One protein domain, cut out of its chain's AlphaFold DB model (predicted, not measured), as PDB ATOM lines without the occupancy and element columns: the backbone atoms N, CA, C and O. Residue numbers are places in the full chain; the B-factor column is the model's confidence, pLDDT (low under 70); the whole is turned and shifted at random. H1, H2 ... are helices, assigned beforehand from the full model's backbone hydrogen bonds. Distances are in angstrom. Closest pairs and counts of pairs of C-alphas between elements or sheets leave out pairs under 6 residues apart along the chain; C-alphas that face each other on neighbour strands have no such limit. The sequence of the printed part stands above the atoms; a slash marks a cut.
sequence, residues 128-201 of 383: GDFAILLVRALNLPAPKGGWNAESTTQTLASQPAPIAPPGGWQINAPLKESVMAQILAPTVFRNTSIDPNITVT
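Overview. This is residues 128 to 201 of the 383 residues of an uncharacterized protein of Acidobacteria bacterium (UniProt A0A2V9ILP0). This is a small body with little regular structure: two short helices, H1 and H2, pack at a steep tilt, a third, H3, lies near H1, and long loops join them. The loop with Lys 144 makes one end of the long axis, and the last stretch, with Asp 195, the other. The 74 printed residues hold H1, H2 and H3 in chain order and no named strand, all helix by class, with 27 residues in named elements. The whole is compact, radius of gyration of the C-alphas 11.8 A, yet elongated, 38 by 24 by 21 A.

Along the chain. Find C-alpha 128 at (-43.886, -0.456, 43.513); from there H1 runs 14.4 A to residue 137. H2 is residues 149 to 157, 12.2 A. H3, residues 177 to 184, runs 10.4 A to C-alpha 184 at (-44.690, -8.424, 55.239).

Arrangement. H1 and H2 touch, the same way at a steep tilt of 58 degrees; their closest C-alphas, Gly 128 and Ala 149, are 4.4 A apart. H1 and H3 are near each other, with 6 pairs of C-alphas within 10 A. H2 and H3 are apart. In H1, H2 and H3 every O i to N i+4 pair is within hydrogen-bond range.

Size, cuts and confidence. The C-alphas farthest apart, of Lys 144 and Asp 195, are 37.6 A apart. The printed part has no cut; both links are long. Look for low pLDDT at residues 188 to 201, among others.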
ATOM      1  N   GLY A 128     -43.033   0.003  44.609       81.06
ATOM      2  CA  GLY A 128     -43.886  -0.456  43.513       81.06
ATOM      3  C   GLY A 128     -43.433  -1.787  42.917       81.06
ATOM      4  O   GLY A 128     -44.238  -2.707  42.779       81.06
ATOM      5  N   ASP A 129     -42.139  -1.922  42.631       72.50
ATOM      6  CA  ASP A 129     -41.577  -3.169  42.102       72.50
ATOM      7  C   ASP A 129     -41.673  -4.302  43.133       72.50
ATOM      8  O   ASP A 129     -42.026  -5.434  42.801       72.50
ATOM      9  N   PHE A 130     -41.442  -3.991  44.413       82.19
ATOM     10  CA  PHE A 130     -41.629  -4.950  45.501       82.19
ATOM     11  C   PHE A 130     -43.080  -5.428  45.616       82.19
ATOM     12  O   PHE A 130     -43.324  -6.622  45.792       82.19
ATOM     13  N   ALA A 131     -44.049  -4.521  45.479       83.69
ATOM     14  CA  ALA A 131     -45.466  -4.861  45.490       83.69
ATOM     15  C   ALA A 131     -45.816  -5.856  44.370       83.69
ATOM     16  O   ALA A 131     -46.539  -6.822  44.619       83.69
ATOM     17  N   ILE A 132     -45.264  -5.662  43.162       69.69
ATOM     18  CA  ILE A 132     -45.453  -6.568  42.012       69.69
ATOM     19  C   ILE A 132     -44.899  -7.961  42.319       69.69
ATOM     20  O   ILE A 132     -45.557  -8.966  42.040       69.69
ATOM     21  N   LEU A 133     -43.716  -8.038  42.930       68.62
ATOM     22  CA  LEU A 133     -43.161  -9.313  43.381       68.62
ATOM     23  C   LEU A 133     -44.054  -9.966  44.446       68.62
ATOM     24  O   LEU A 133     -44.321 -11.164  44.376       68.62
ATOM     25  N   LEU A 134     -44.568  -9.190  45.400       80.12
ATOM     26  CA  LEU A 134     -45.377  -9.708  46.499       80.12
ATOM     27  C   LEU A 134     -46.716 -10.290  46.026       80.12
ATOM     28  O   LEU A 134     -47.068 -11.390  46.444       80.12
ATOM     29  N   VAL A 135     -47.449  -9.622  45.127       74.88
ATOM     30  CA  VAL A 135     -48.722 -10.170  44.607       74.88
ATOM     31  C   VAL A 135     -48.525 -11.462  43.822       74.88
ATOM     32  O   VAL A 135     -49.369 -12.355  43.888       74.88
ATOM     33  N   ARG A 136     -47.390 -11.592  43.126       67.50
ATOM     34  CA  ARG A 136     -47.003 -12.829  42.444       67.50
ATOM     35  C   ARG A 136     -46.672 -13.928  43.456       67.50
ATOM     36  O   ARG A 136     -47.157 -15.040  43.305       67.50
ATOM     37  N   ALA A 137     -45.916 -13.622  44.511       63.53
ATOM     38  CA  ALA A 137     -45.575 -14.585  45.564       63.53
ATOM     39  C   ALA A 137     -46.798 -15.052  46.373       63.53
ATOM     40  O   ALA A 137     -46.877 -16.205  46.791       63.53
ATOM     41  N   LEU A 138     -47.783 -14.170  46.545       72.19
ATOM     42  CA  LEU A 138     -49.087 -14.487  47.131       72.19
ATOM     43  C   LEU A 138     -50.023 -15.229  46.160       72.19
ATOM     44  O   LEU A 138     -51.127 -15.596  46.556       72.19
ATOM     45  N   ASN A 139     -49.596 -15.467  44.913       72.38
ATOM     46  CA  ASN A 139     -50.388 -16.077  43.843       72.38
ATOM     47  C   ASN A 139     -51.747 -15.388  43.623       72.38
ATOM     48  O   ASN A 139     -52.763 -16.050  43.403       72.38
ATOM     49  N   LEU A 140     -51.782 -14.052  43.688       75.50
ATOM     50  CA  LEU A 140     -53.008 -13.300  43.429       75.50
ATOM     51  C   LEU A 140     -53.368 -13.319  41.931       75.50
ATOM     52  O   LEU A 140     -52.476 -13.262  41.078       75.50
ATOM     53  N   PRO A 141     -54.670 -13.358  41.588       71.25
ATOM     54  CA  PRO A 141     -55.117 -13.380  40.201       71.25
ATOM     55  C   PRO A 141     -54.738 -12.080  39.484       71.25
ATOM     56  O   PRO A 141     -55.111 -10.990  39.915       71.25
ATOM     57  N   ALA A 142     -53.999 -12.205  38.380       71.75
ATOM     58  CA  ALA A 142     -53.525 -11.058  37.615       71.75
ATOM     59  C   ALA A 142     -54.672 -10.345  36.865       71.75
ATOM     60  O   ALA A 142     -55.533 -11.014  36.282       71.75
ATOM     61  N   PRO A 143     -54.681  -9.000  36.817       73.12
ATOM     62  CA  PRO A 143     -55.644  -8.245  36.025       73.12
ATOM     63  C   PRO A 143     -55.355  -8.379  34.521       73.12
ATOM     64  O   PRO A 143     -54.241  -8.705  34.095       73.12
ATOM     65  N   LYS A 144     -56.361  -8.095  33.680       54.41
ATOM     66  CA  LYS A 144     -56.173  -8.023  32.221       54.41
ATOM     67  C   LYS A 144     -55.146  -6.933  31.892       54.41
ATOM     68  O   LYS A 144     -55.395  -5.766  32.163       54.41
ATOM     69  N   GLY A 145     -54.021  -7.329  31.293       60.62
ATOM     70  CA  GLY A 145     -52.890  -6.439  30.995       60.62
ATOM     71  C   GLY A 145     -51.677  -6.617  31.914       60.62
ATOM     72  O   GLY A 145     -50.641  -6.018  31.649       60.62
ATOM     73  N   GLY A 146     -51.770  -7.480  32.933       67.31
ATOM     74  CA  GLY A 146     -50.669  -7.776  33.849       67.31
ATOM     75  C   GLY A 146     -50.546  -6.779  35.002       67.31
ATOM     76  O   GLY A 146     -51.300  -5.816  35.113       67.31
ATOM     77  N   TRP A 147     -49.597  -7.044  35.898       70.50
ATOM     78  CA  TRP A 147     -49.348  -6.214  37.074       70.50
ATOM     79  C   TRP A 147     -48.509  -4.982  36.727       70.50
ATOM     80  O   TRP A 147     -47.454  -5.104  36.110       70.50
ATOM     81  N   ASN A 148     -48.944  -3.811  37.193       79.38
ATOM     82  CA  ASN A 148     -48.139  -2.587  37.239       79.38
ATOM     83  C   ASN A 148     -48.157  -2.005  38.660       79.38
ATOM     84  O   ASN A 148     -49.021  -2.368  39.461       79.38
ATOM     85  N   ALA A 149     -47.227  -1.113  38.996       73.44
ATOM     86  CA  ALA A 149     -47.032  -0.680  40.380       73.44
ATOM     87  C   ALA A 149     -48.274  -0.006  41.005       73.44
ATOM     88  O   ALA A 149     -48.608  -0.271  42.160       73.44
ATOM     89  N   GLU A 150     -49.004   0.811  40.244       81.69
ATOM     90  CA  GLU A 150     -50.205   1.514  40.720       81.69
ATOM     91  C   GLU A 150     -51.354   0.547  41.022       81.69
ATOM     92  O   GLU A 150     -51.856   0.497  42.144       81.69
ATOM     93  N   SER A 151     -51.728  -0.286  40.049       79.00
ATOM     94  CA  SER A 151     -52.799  -1.279  40.221       79.00
ATOM     95  C   SER A 151     -52.462  -2.310  41.298       79.00
ATOM     96  O   SER A 151     -53.333  -2.752  42.050       79.00
ATOM     97  N   THR A 152     -51.185  -2.665  41.421       81.69
ATOM     98  CA  THR A 152     -50.718  -3.652  42.392       81.69
ATOM     99  C   THR A 152     -50.812  -3.128  43.821       81.69
ATOM    100  O   THR A 152     -51.363  -3.800  44.692       81.69
ATOM    101  N   THR A 153     -50.311  -1.917  44.071       89.94
ATOM    102  CA  THR A 153     -50.352  -1.307  45.409       89.94
ATOM    103  C   THR A 153     -51.789  -1.048  45.871       89.94
ATOM    104  O   THR A 153     -52.109  -1.303  47.032       89.94
ATOM    105  N   GLN A 154     -52.691  -0.665  44.957       88.75
ATOM    106  CA  GLN A 154     -54.132  -0.576  45.231       88.75
ATOM    107  C   GLN A 154     -54.755  -1.941  45.561       88.75
ATOM    108  O   GLN A 154     -55.556  -2.057  46.492       88.75
ATOM    109  N   THR A 155     -54.369  -2.996  44.839       86.88
ATOM    110  CA  THR A 155     -54.874  -4.360  45.075       86.88
ATOM    111  C   THR A 155     -54.425  -4.913  46.430       86.88
ATOM    112  O   THR A 155     -55.206  -5.566  47.119       86.88
ATOM    113  N   LEU A 156     -53.185  -4.637  46.841       88.75
ATOM    114  CA  LEU A 156     -52.658  -5.025  48.154       88.75
ATOM    115  C   LEU A 156     -53.326  -4.246  49.298       88.75
ATOM    116  O   LEU A 156     -53.677  -4.833  50.323       88.75
ATOM    117  N   ALA A 157     -53.556  -2.943  49.111       89.56
ATOM    118  CA  ALA A 157     -54.219  -2.097  50.105       89.56
ATOM    119  C   ALA A 157     -55.713  -2.428  50.294       89.56
ATOM    120  O   ALA A 157     -56.262  -2.166  51.360       89.56
ATOM    121  N   SER A 158     -56.363  -3.012  49.281       87.00
ATOM    122  CA  SER A 158     -57.785  -3.400  49.306       87.00
ATOM    123  C   SER A 158     -58.040  -4.847  49.749       87.00
ATOM    124  O   SER A 158     -59.193  -5.283  49.774       87.00
ATOM    125  N   GLN A 159     -56.999  -5.599  50.126       83.19
ATOM    126  CA  GLN A 159     -57.165  -6.932  50.710       83.19
ATOM    127  C   GLN A 159     -57.934  -6.872  52.045       83.19
ATOM    128  O   GLN A 159     -57.818  -5.884  52.772       83.19
ATOM    129  N   PRO A 160     -58.656  -7.944  52.433       79.56
ATOM    130  CA  PRO A 160     -59.381  -8.005  53.709       79.56
ATOM    131  C   PRO A 160     -58.503  -7.732  54.939       79.56
ATOM    132  O   PRO A 160     -58.958  -7.132  55.909       79.56
ATOM    133  N   ALA A 161     -57.239  -8.157  54.880       81.06
ATOM    134  CA  ALA A 161     -56.171  -7.669  55.742       81.06
ATOM    135  C   ALA A 161     -55.258  -6.786  54.875       81.06
ATOM    136  O   ALA A 161     -54.482  -7.338  54.091       81.06
ATOM    137  N   PRO A 162     -55.372  -5.447  54.957       85.12
ATOM    138  CA  PRO A 162     -54.624  -4.548  54.089       85.12
ATOM    139  C   PRO A 162     -53.118  -4.770  54.200       85.12
ATOM    140  O   PRO A 162     -52.551  -4.774  55.295       85.12
ATOM    141  N   ILE A 163     -52.465  -4.924  53.051       89.81
ATOM    142  CA  ILE A 163     -51.014  -5.045  52.951       89.81
ATOM    143  C   ILE A 163     -50.488  -3.706  52.441       89.81
ATOM    144  O   ILE A 163     -50.565  -3.393  51.251       89.81
ATOM    145  N   ALA A 164     -49.990  -2.881  53.357       88.81
ATOM    146  CA  ALA A 164     -49.445  -1.573  53.027       88.81
ATOM    147  C   ALA A 164     -48.402  -1.129  54.063       88.81
ATOM    148  O   ALA A 164     -48.502  -1.496  55.236       88.81
ATOM    149  N   PRO A 165     -47.417  -0.317  53.653       86.62
ATOM    150  CA  PRO A 165     -46.528   0.345  54.593       86.62
ATOM    151  C   PRO A 165     -47.271   1.435  55.395       86.62
ATOM    152  O   PRO A 165     -48.270   1.989  54.918       86.62
ATOM    153  N   PRO A 166     -46.791   1.797  56.599       77.69
ATOM    154  CA  PRO A 166     -47.336   2.912  57.366       77.69
ATOM    155  C   PRO A 166     -47.241   4.221  56.583       77.69
ATOM    156  O   PRO A 166     -46.175   4.588  56.095       77.69
ATOM    157  N   GLY A 167     -48.366   4.925  56.461       82.94
ATOM    158  CA  GLY A 167     -48.462   6.144  55.649       82.94
ATOM    159  C   GLY A 167     -48.763   5.904  54.164       82.94
ATOM    160  O   GLY A 167     -48.908   6.871  53.424       82.94
ATOM    161  N   GLY A 168     -48.930   4.647  53.742       88.06
ATOM    162  CA  GLY A 168     -49.325   4.291  52.382       88.06
ATOM    163  C   GLY A 168     -48.153   4.106  51.419       88.06
ATOM    164  O   GLY A 168     -47.004   4.440  51.707       88.06
ATOM    165  N   TRP A 169     -48.456   3.515  50.265       91.38
ATOM    166  CA  TRP A 169     -47.464   3.150  49.260       91.38
ATOM    167  C   TRP A 169     -46.819   4.374  48.607       91.38
ATOM    168  O   TRP A 169     -47.503   5.252  48.083       91.38
ATOM    169  N   GLN A 170     -45.488   4.383  48.563       91.38
ATOM    170  CA  GLN A 170     -44.694   5.361  47.824       91.38
ATOM    171  C   GLN A 170     -44.011   4.654  46.655       91.38
ATOM    172  O   GLN A 170     -42.889   4.172  46.775       91.38
ATOM    173  N   ILE A 171     -44.713   4.574  45.523       85.19
ATOM    174  CA  ILE A 171     -44.375   3.692  44.392       85.19
ATOM    175  C   ILE A 171     -42.913   3.810  43.949       85.19
ATOM    176  O   ILE A 171     -42.247   2.790  43.815       85.19
ATOM    177  N   ASN A 172     -42.406   5.036  43.792       83.44
ATOM    178  CA  ASN A 172     -41.053   5.296  43.290       83.44
ATOM    179  C   ASN A 172     -39.992   5.393  44.399       83.44
ATOM    180  O   ASN A 172     -38.820   5.623  44.107       83.44
ATOM    181  N   ALA A 173     -40.383   5.272  45.671       85.00
ATOM    182  CA  ALA A 173     -39.441   5.383  46.774       85.00
ATOM    183  C   ALA A 173     -38.626   4.086  46.919       85.00
ATOM    184  O   ALA A 173     -39.198   2.995  46.818       85.00
ATOM    185  N   PRO A 174     -37.320   4.184  47.224       82.12
ATOM    186  CA  PRO A 174     -36.521   3.055  47.681       82.12
ATOM    187  C   PRO A 174     -37.190   2.327  48.849       82.12
ATOM    188  O   PRO A 174     -37.611   2.948  49.831       82.12
ATOM    189  N   LEU A 175     -37.270   1.002  48.770       80.88
ATOM    190  CA  LEU A 175     -37.757   0.182  49.867       80.88
ATOM    191  C   LEU A 175     -36.664   0.053  50.928       80.88
ATOM    192  O   LEU A 175     -35.573  -0.426  50.637       80.88
ATOM    193  N   LYS A 176     -36.956   0.445  52.168       78.06
ATOM    194  CA  LYS A 176     -36.089   0.174  53.325       78.06
ATOM    195  C   LYS A 176     -36.470  -1.146  53.985       78.06
ATOM    196  O   LYS A 176     -37.645  -1.515  53.955       78.06
ATOM    197  N   GLU A 177     -35.526  -1.826  54.637       60.22
ATOM    198  CA  GLU A 177     -35.819  -3.089  55.338       60.22
ATOM    199  C   GLU A 177     -36.901  -2.932  56.413       60.22
ATOM    200  O   GLU A 177     -37.771  -3.793  56.537       60.22
ATOM    201  N   SER A 178     -36.900  -1.814  57.145       66.06
ATOM    202  CA  SER A 178     -37.937  -1.514  58.143       66.06
ATOM    203  C   SER A 178     -39.338  -1.472  57.531       66.06
ATOM    204  O   SER A 178     -40.282  -2.044  58.078       66.06
ATOM    205  N   VAL A 179     -39.462  -0.838  56.366       81.25
ATOM    206  CA  VAL A 179     -40.715  -0.721  55.617       81.25
ATOM    207  C   VAL A 179     -41.115  -2.074  55.025       81.25
ATOM    208  O   VAL A 179     -42.278  -2.461  55.111       81.25
ATOM    209  N   MET A 180     -40.157  -2.842  54.497       80.12
ATOM    210  CA  MET A 180     -40.389  -4.202  54.004       80.12
ATOM    211  C   MET A 180     -40.928  -5.120  55.106       80.12
ATOM    212  O   MET A 180     -41.926  -5.805  54.900       80.12
ATOM    213  N   ALA A 181     -40.316  -5.106  56.292       65.19
ATOM    214  CA  ALA A 181     -40.760  -5.908  57.431       65.19
ATOM    215  C   ALA A 181     -42.210  -5.583  57.830       65.19
ATOM    216  O   ALA A 181     -43.000  -6.486  58.100       65.19
ATOM    217  N   GLN A 182     -42.588  -4.302  57.798       79.12
ATOM    218  CA  GLN A 182     -43.953  -3.856  58.091       79.12
ATOM    219  C   GLN A 182     -44.954  -4.304  57.018       79.12
ATOM    220  O   GLN A 182     -46.022  -4.803  57.367       79.12
ATOM    221  N   ILE A 183     -44.596  -4.201  55.731       84.94
ATOM    222  CA  ILE A 183     -45.423  -4.702  54.619       84.94
ATOM    223  C   ILE A 183     -45.651  -6.214  54.747       84.94
ATOM    224  O   ILE A 183     -46.742  -6.706  54.465       84.94
ATOM    225  N   LEU A 184     -44.635  -6.964  55.174       79.62
ATOM    226  CA  LEU A 184     -44.690  -8.424  55.239       79.62
ATOM    227  C   LEU A 184     -45.298  -8.976  56.529       79.62
ATOM    228  O   LEU A 184     -45.702 -10.140  56.542       79.62
ATOM    229  N   ALA A 185     -45.411  -8.172  57.587       76.31
ATOM    230  CA  ALA A 185     -46.005  -8.562  58.866       76.31
ATOM    231  C   ALA A 185     -47.395  -9.240  58.758       76.31
ATOM    232  O   ALA A 185     -47.586 -10.276  59.411       76.31
ATOM    233  N   PRO A 186     -48.354  -8.747  57.940       74.88
ATOM    234  CA  PRO A 186     -49.651  -9.406  57.750       74.88
ATOM    235  C   PRO A 186     -49.603 -10.646  56.838       74.88
ATOM    236  O   PRO A 186     -50.617 -11.323  56.684       74.88
ATOM    237  N   THR A 187     -48.459 -10.966  56.227       72.06
ATOM    238  CA  THR A 187     -48.327 -12.043  55.232       72.06
ATOM    239  C   THR A 187     -47.685 -13.306  55.815       72.06
ATOM    240  O   THR A 187     -47.251 -13.345  56.969       72.06
ATOM    241  N   VAL A 188     -47.591 -14.358  54.995       61.75
ATOM    242  CA  VAL A 188     -46.844 -15.588  55.319       61.75
ATOM    243  C   VAL A 188     -45.320 -15.415  55.237       61.75
ATOM    244  O   VAL A 188     -44.590 -16.255  55.756       61.75
ATOM    245  N   PHE A 189     -44.834 -14.330  54.629       59.97
ATOM    246  CA  PHE A 189     -43.413 -14.053  54.377       59.97
ATOM    247  C   PHE A 189     -42.797 -13.130  55.437       59.97
ATOM    248  O   PHE A 189     -41.992 -12.261  55.112       59.97
ATOM    249  N   ARG A 190     -43.217 -13.254  56.702       58.34
ATOM    250  CA  ARG A 190     -42.795 -12.342  57.779       58.34
ATOM    251  C   ARG A 190     -41.275 -12.217  57.837       58.34
ATOM    252  O   ARG A 190     -40.584 -13.232  57.884       58.34
ATOM    253  N   ASN A 191     -40.798 -10.978  57.901       53.44
ATOM    254  CA  ASN A 191     -39.382 -10.669  58.025       53.44
ATOM    255  C   ASN A 191     -39.104  -9.759  59.225       53.44
ATOM    256  O   ASN A 191     -39.947  -8.928  59.568       53.44
ATOM    257  N   THR A 192     -37.922  -9.887  59.827       45.81
ATOM    258  CA  THR A 192     -37.450  -8.983  60.884       45.81
ATOM    259  C   THR A 192     -36.375  -8.090  60.291       45.81
ATOM    260  O   THR A 192     -35.371  -8.588  59.818       45.81
ATOM    261  N   SER A 193     -36.562  -6.772  60.316       43.19
ATOM    262  CA  SER A 193     -35.520  -5.861  59.832       43.19
ATOM    263  C   SER A 193     -34.280  -5.940  60.727       43.19
ATOM    264  O   SER A 193     -34.397  -5.780  61.944       43.19
ATOM    265  N   ILE A 194     -33.115  -6.172  60.120       41.75
ATOM    266  CA  ILE A 194     -31.825  -6.229  60.816       41.75
ATOM    267  C   ILE A 194     -31.163  -4.850  60.788       41.75
ATOM    268  O   ILE A 194     -30.678  -4.384  61.818       41.75
ATOM    269  N   ASP A 195     -31.205  -4.164  59.641       48.06
ATOM    270  CA  ASP A 195     -30.793  -2.767  59.522       48.06
ATOM    271  C   ASP A 195     -31.964  -1.923  58.989       48.06
ATOM    272  O   ASP A 195     -32.231  -1.894  57.789       48.06
ATOM    273  N   PRO A 196     -32.690  -1.189  59.851       49.16
ATOM    274  CA  PRO A 196     -33.919  -0.503  59.460       49.16
ATOM    275  C   PRO A 196     -33.727   0.578  58.394       49.16
ATOM    276  O   PRO A 196     -34.712   0.974  57.757       49.16
ATOM    277  N   ASN A 197     -32.500   1.066  58.201       56.53
ATOM    278  CA  ASN A 197     -32.203   2.164  57.292       56.53
ATOM    279  C   ASN A 197     -31.606   1.712  55.962       56.53
ATOM    280  O   ASN A 197     -31.567   2.528  55.037       56.53
ATOM    281  N   ILE A 198     -31.189   0.449  55.844       52.53
ATOM    282  CA  ILE A 198     -30.643  -0.060  54.592       52.53
ATOM    283  C   ILE A 198     -31.751  -0.234  53.555       52.53
ATOM    284  O   ILE A 198     -32.892  -0.608  53.853       52.53
ATOM    285  N   THR A 199     -31.407   0.071  52.311       61.38
ATOM    286  CA  THR A 199     -32.281  -0.162  51.171       61.38
ATOM    287  C   THR A 199     -32.269  -1.634  50.785       61.38
ATOM    288  O   THR A 199     -31.209  -2.232  50.606       61.38
ATOM    289  N   VAL A 200     -33.461  -2.193  50.614       57.94
ATOM    290  CA  VAL A 200     -33.690  -3.530  50.080       57.94
ATOM    291  C   VAL A 200     -33.395  -3.513  48.595       57.94
ATOM    292  O   VAL A 200     -33.737  -2.569  47.885       57.94
ATOM    293  N   THR A 201     -32.811  -4.588  48.105       58.75
ATOM    294  CA  THR A 201     -32.504  -4.750  46.685       58.75
ATOM    295  C   THR A 201     -33.431  -5.738  45.997       58.75
ATOM    296  O   THR A 201     -34.032  -6.587  46.662       58.75
TER     297      THR A 201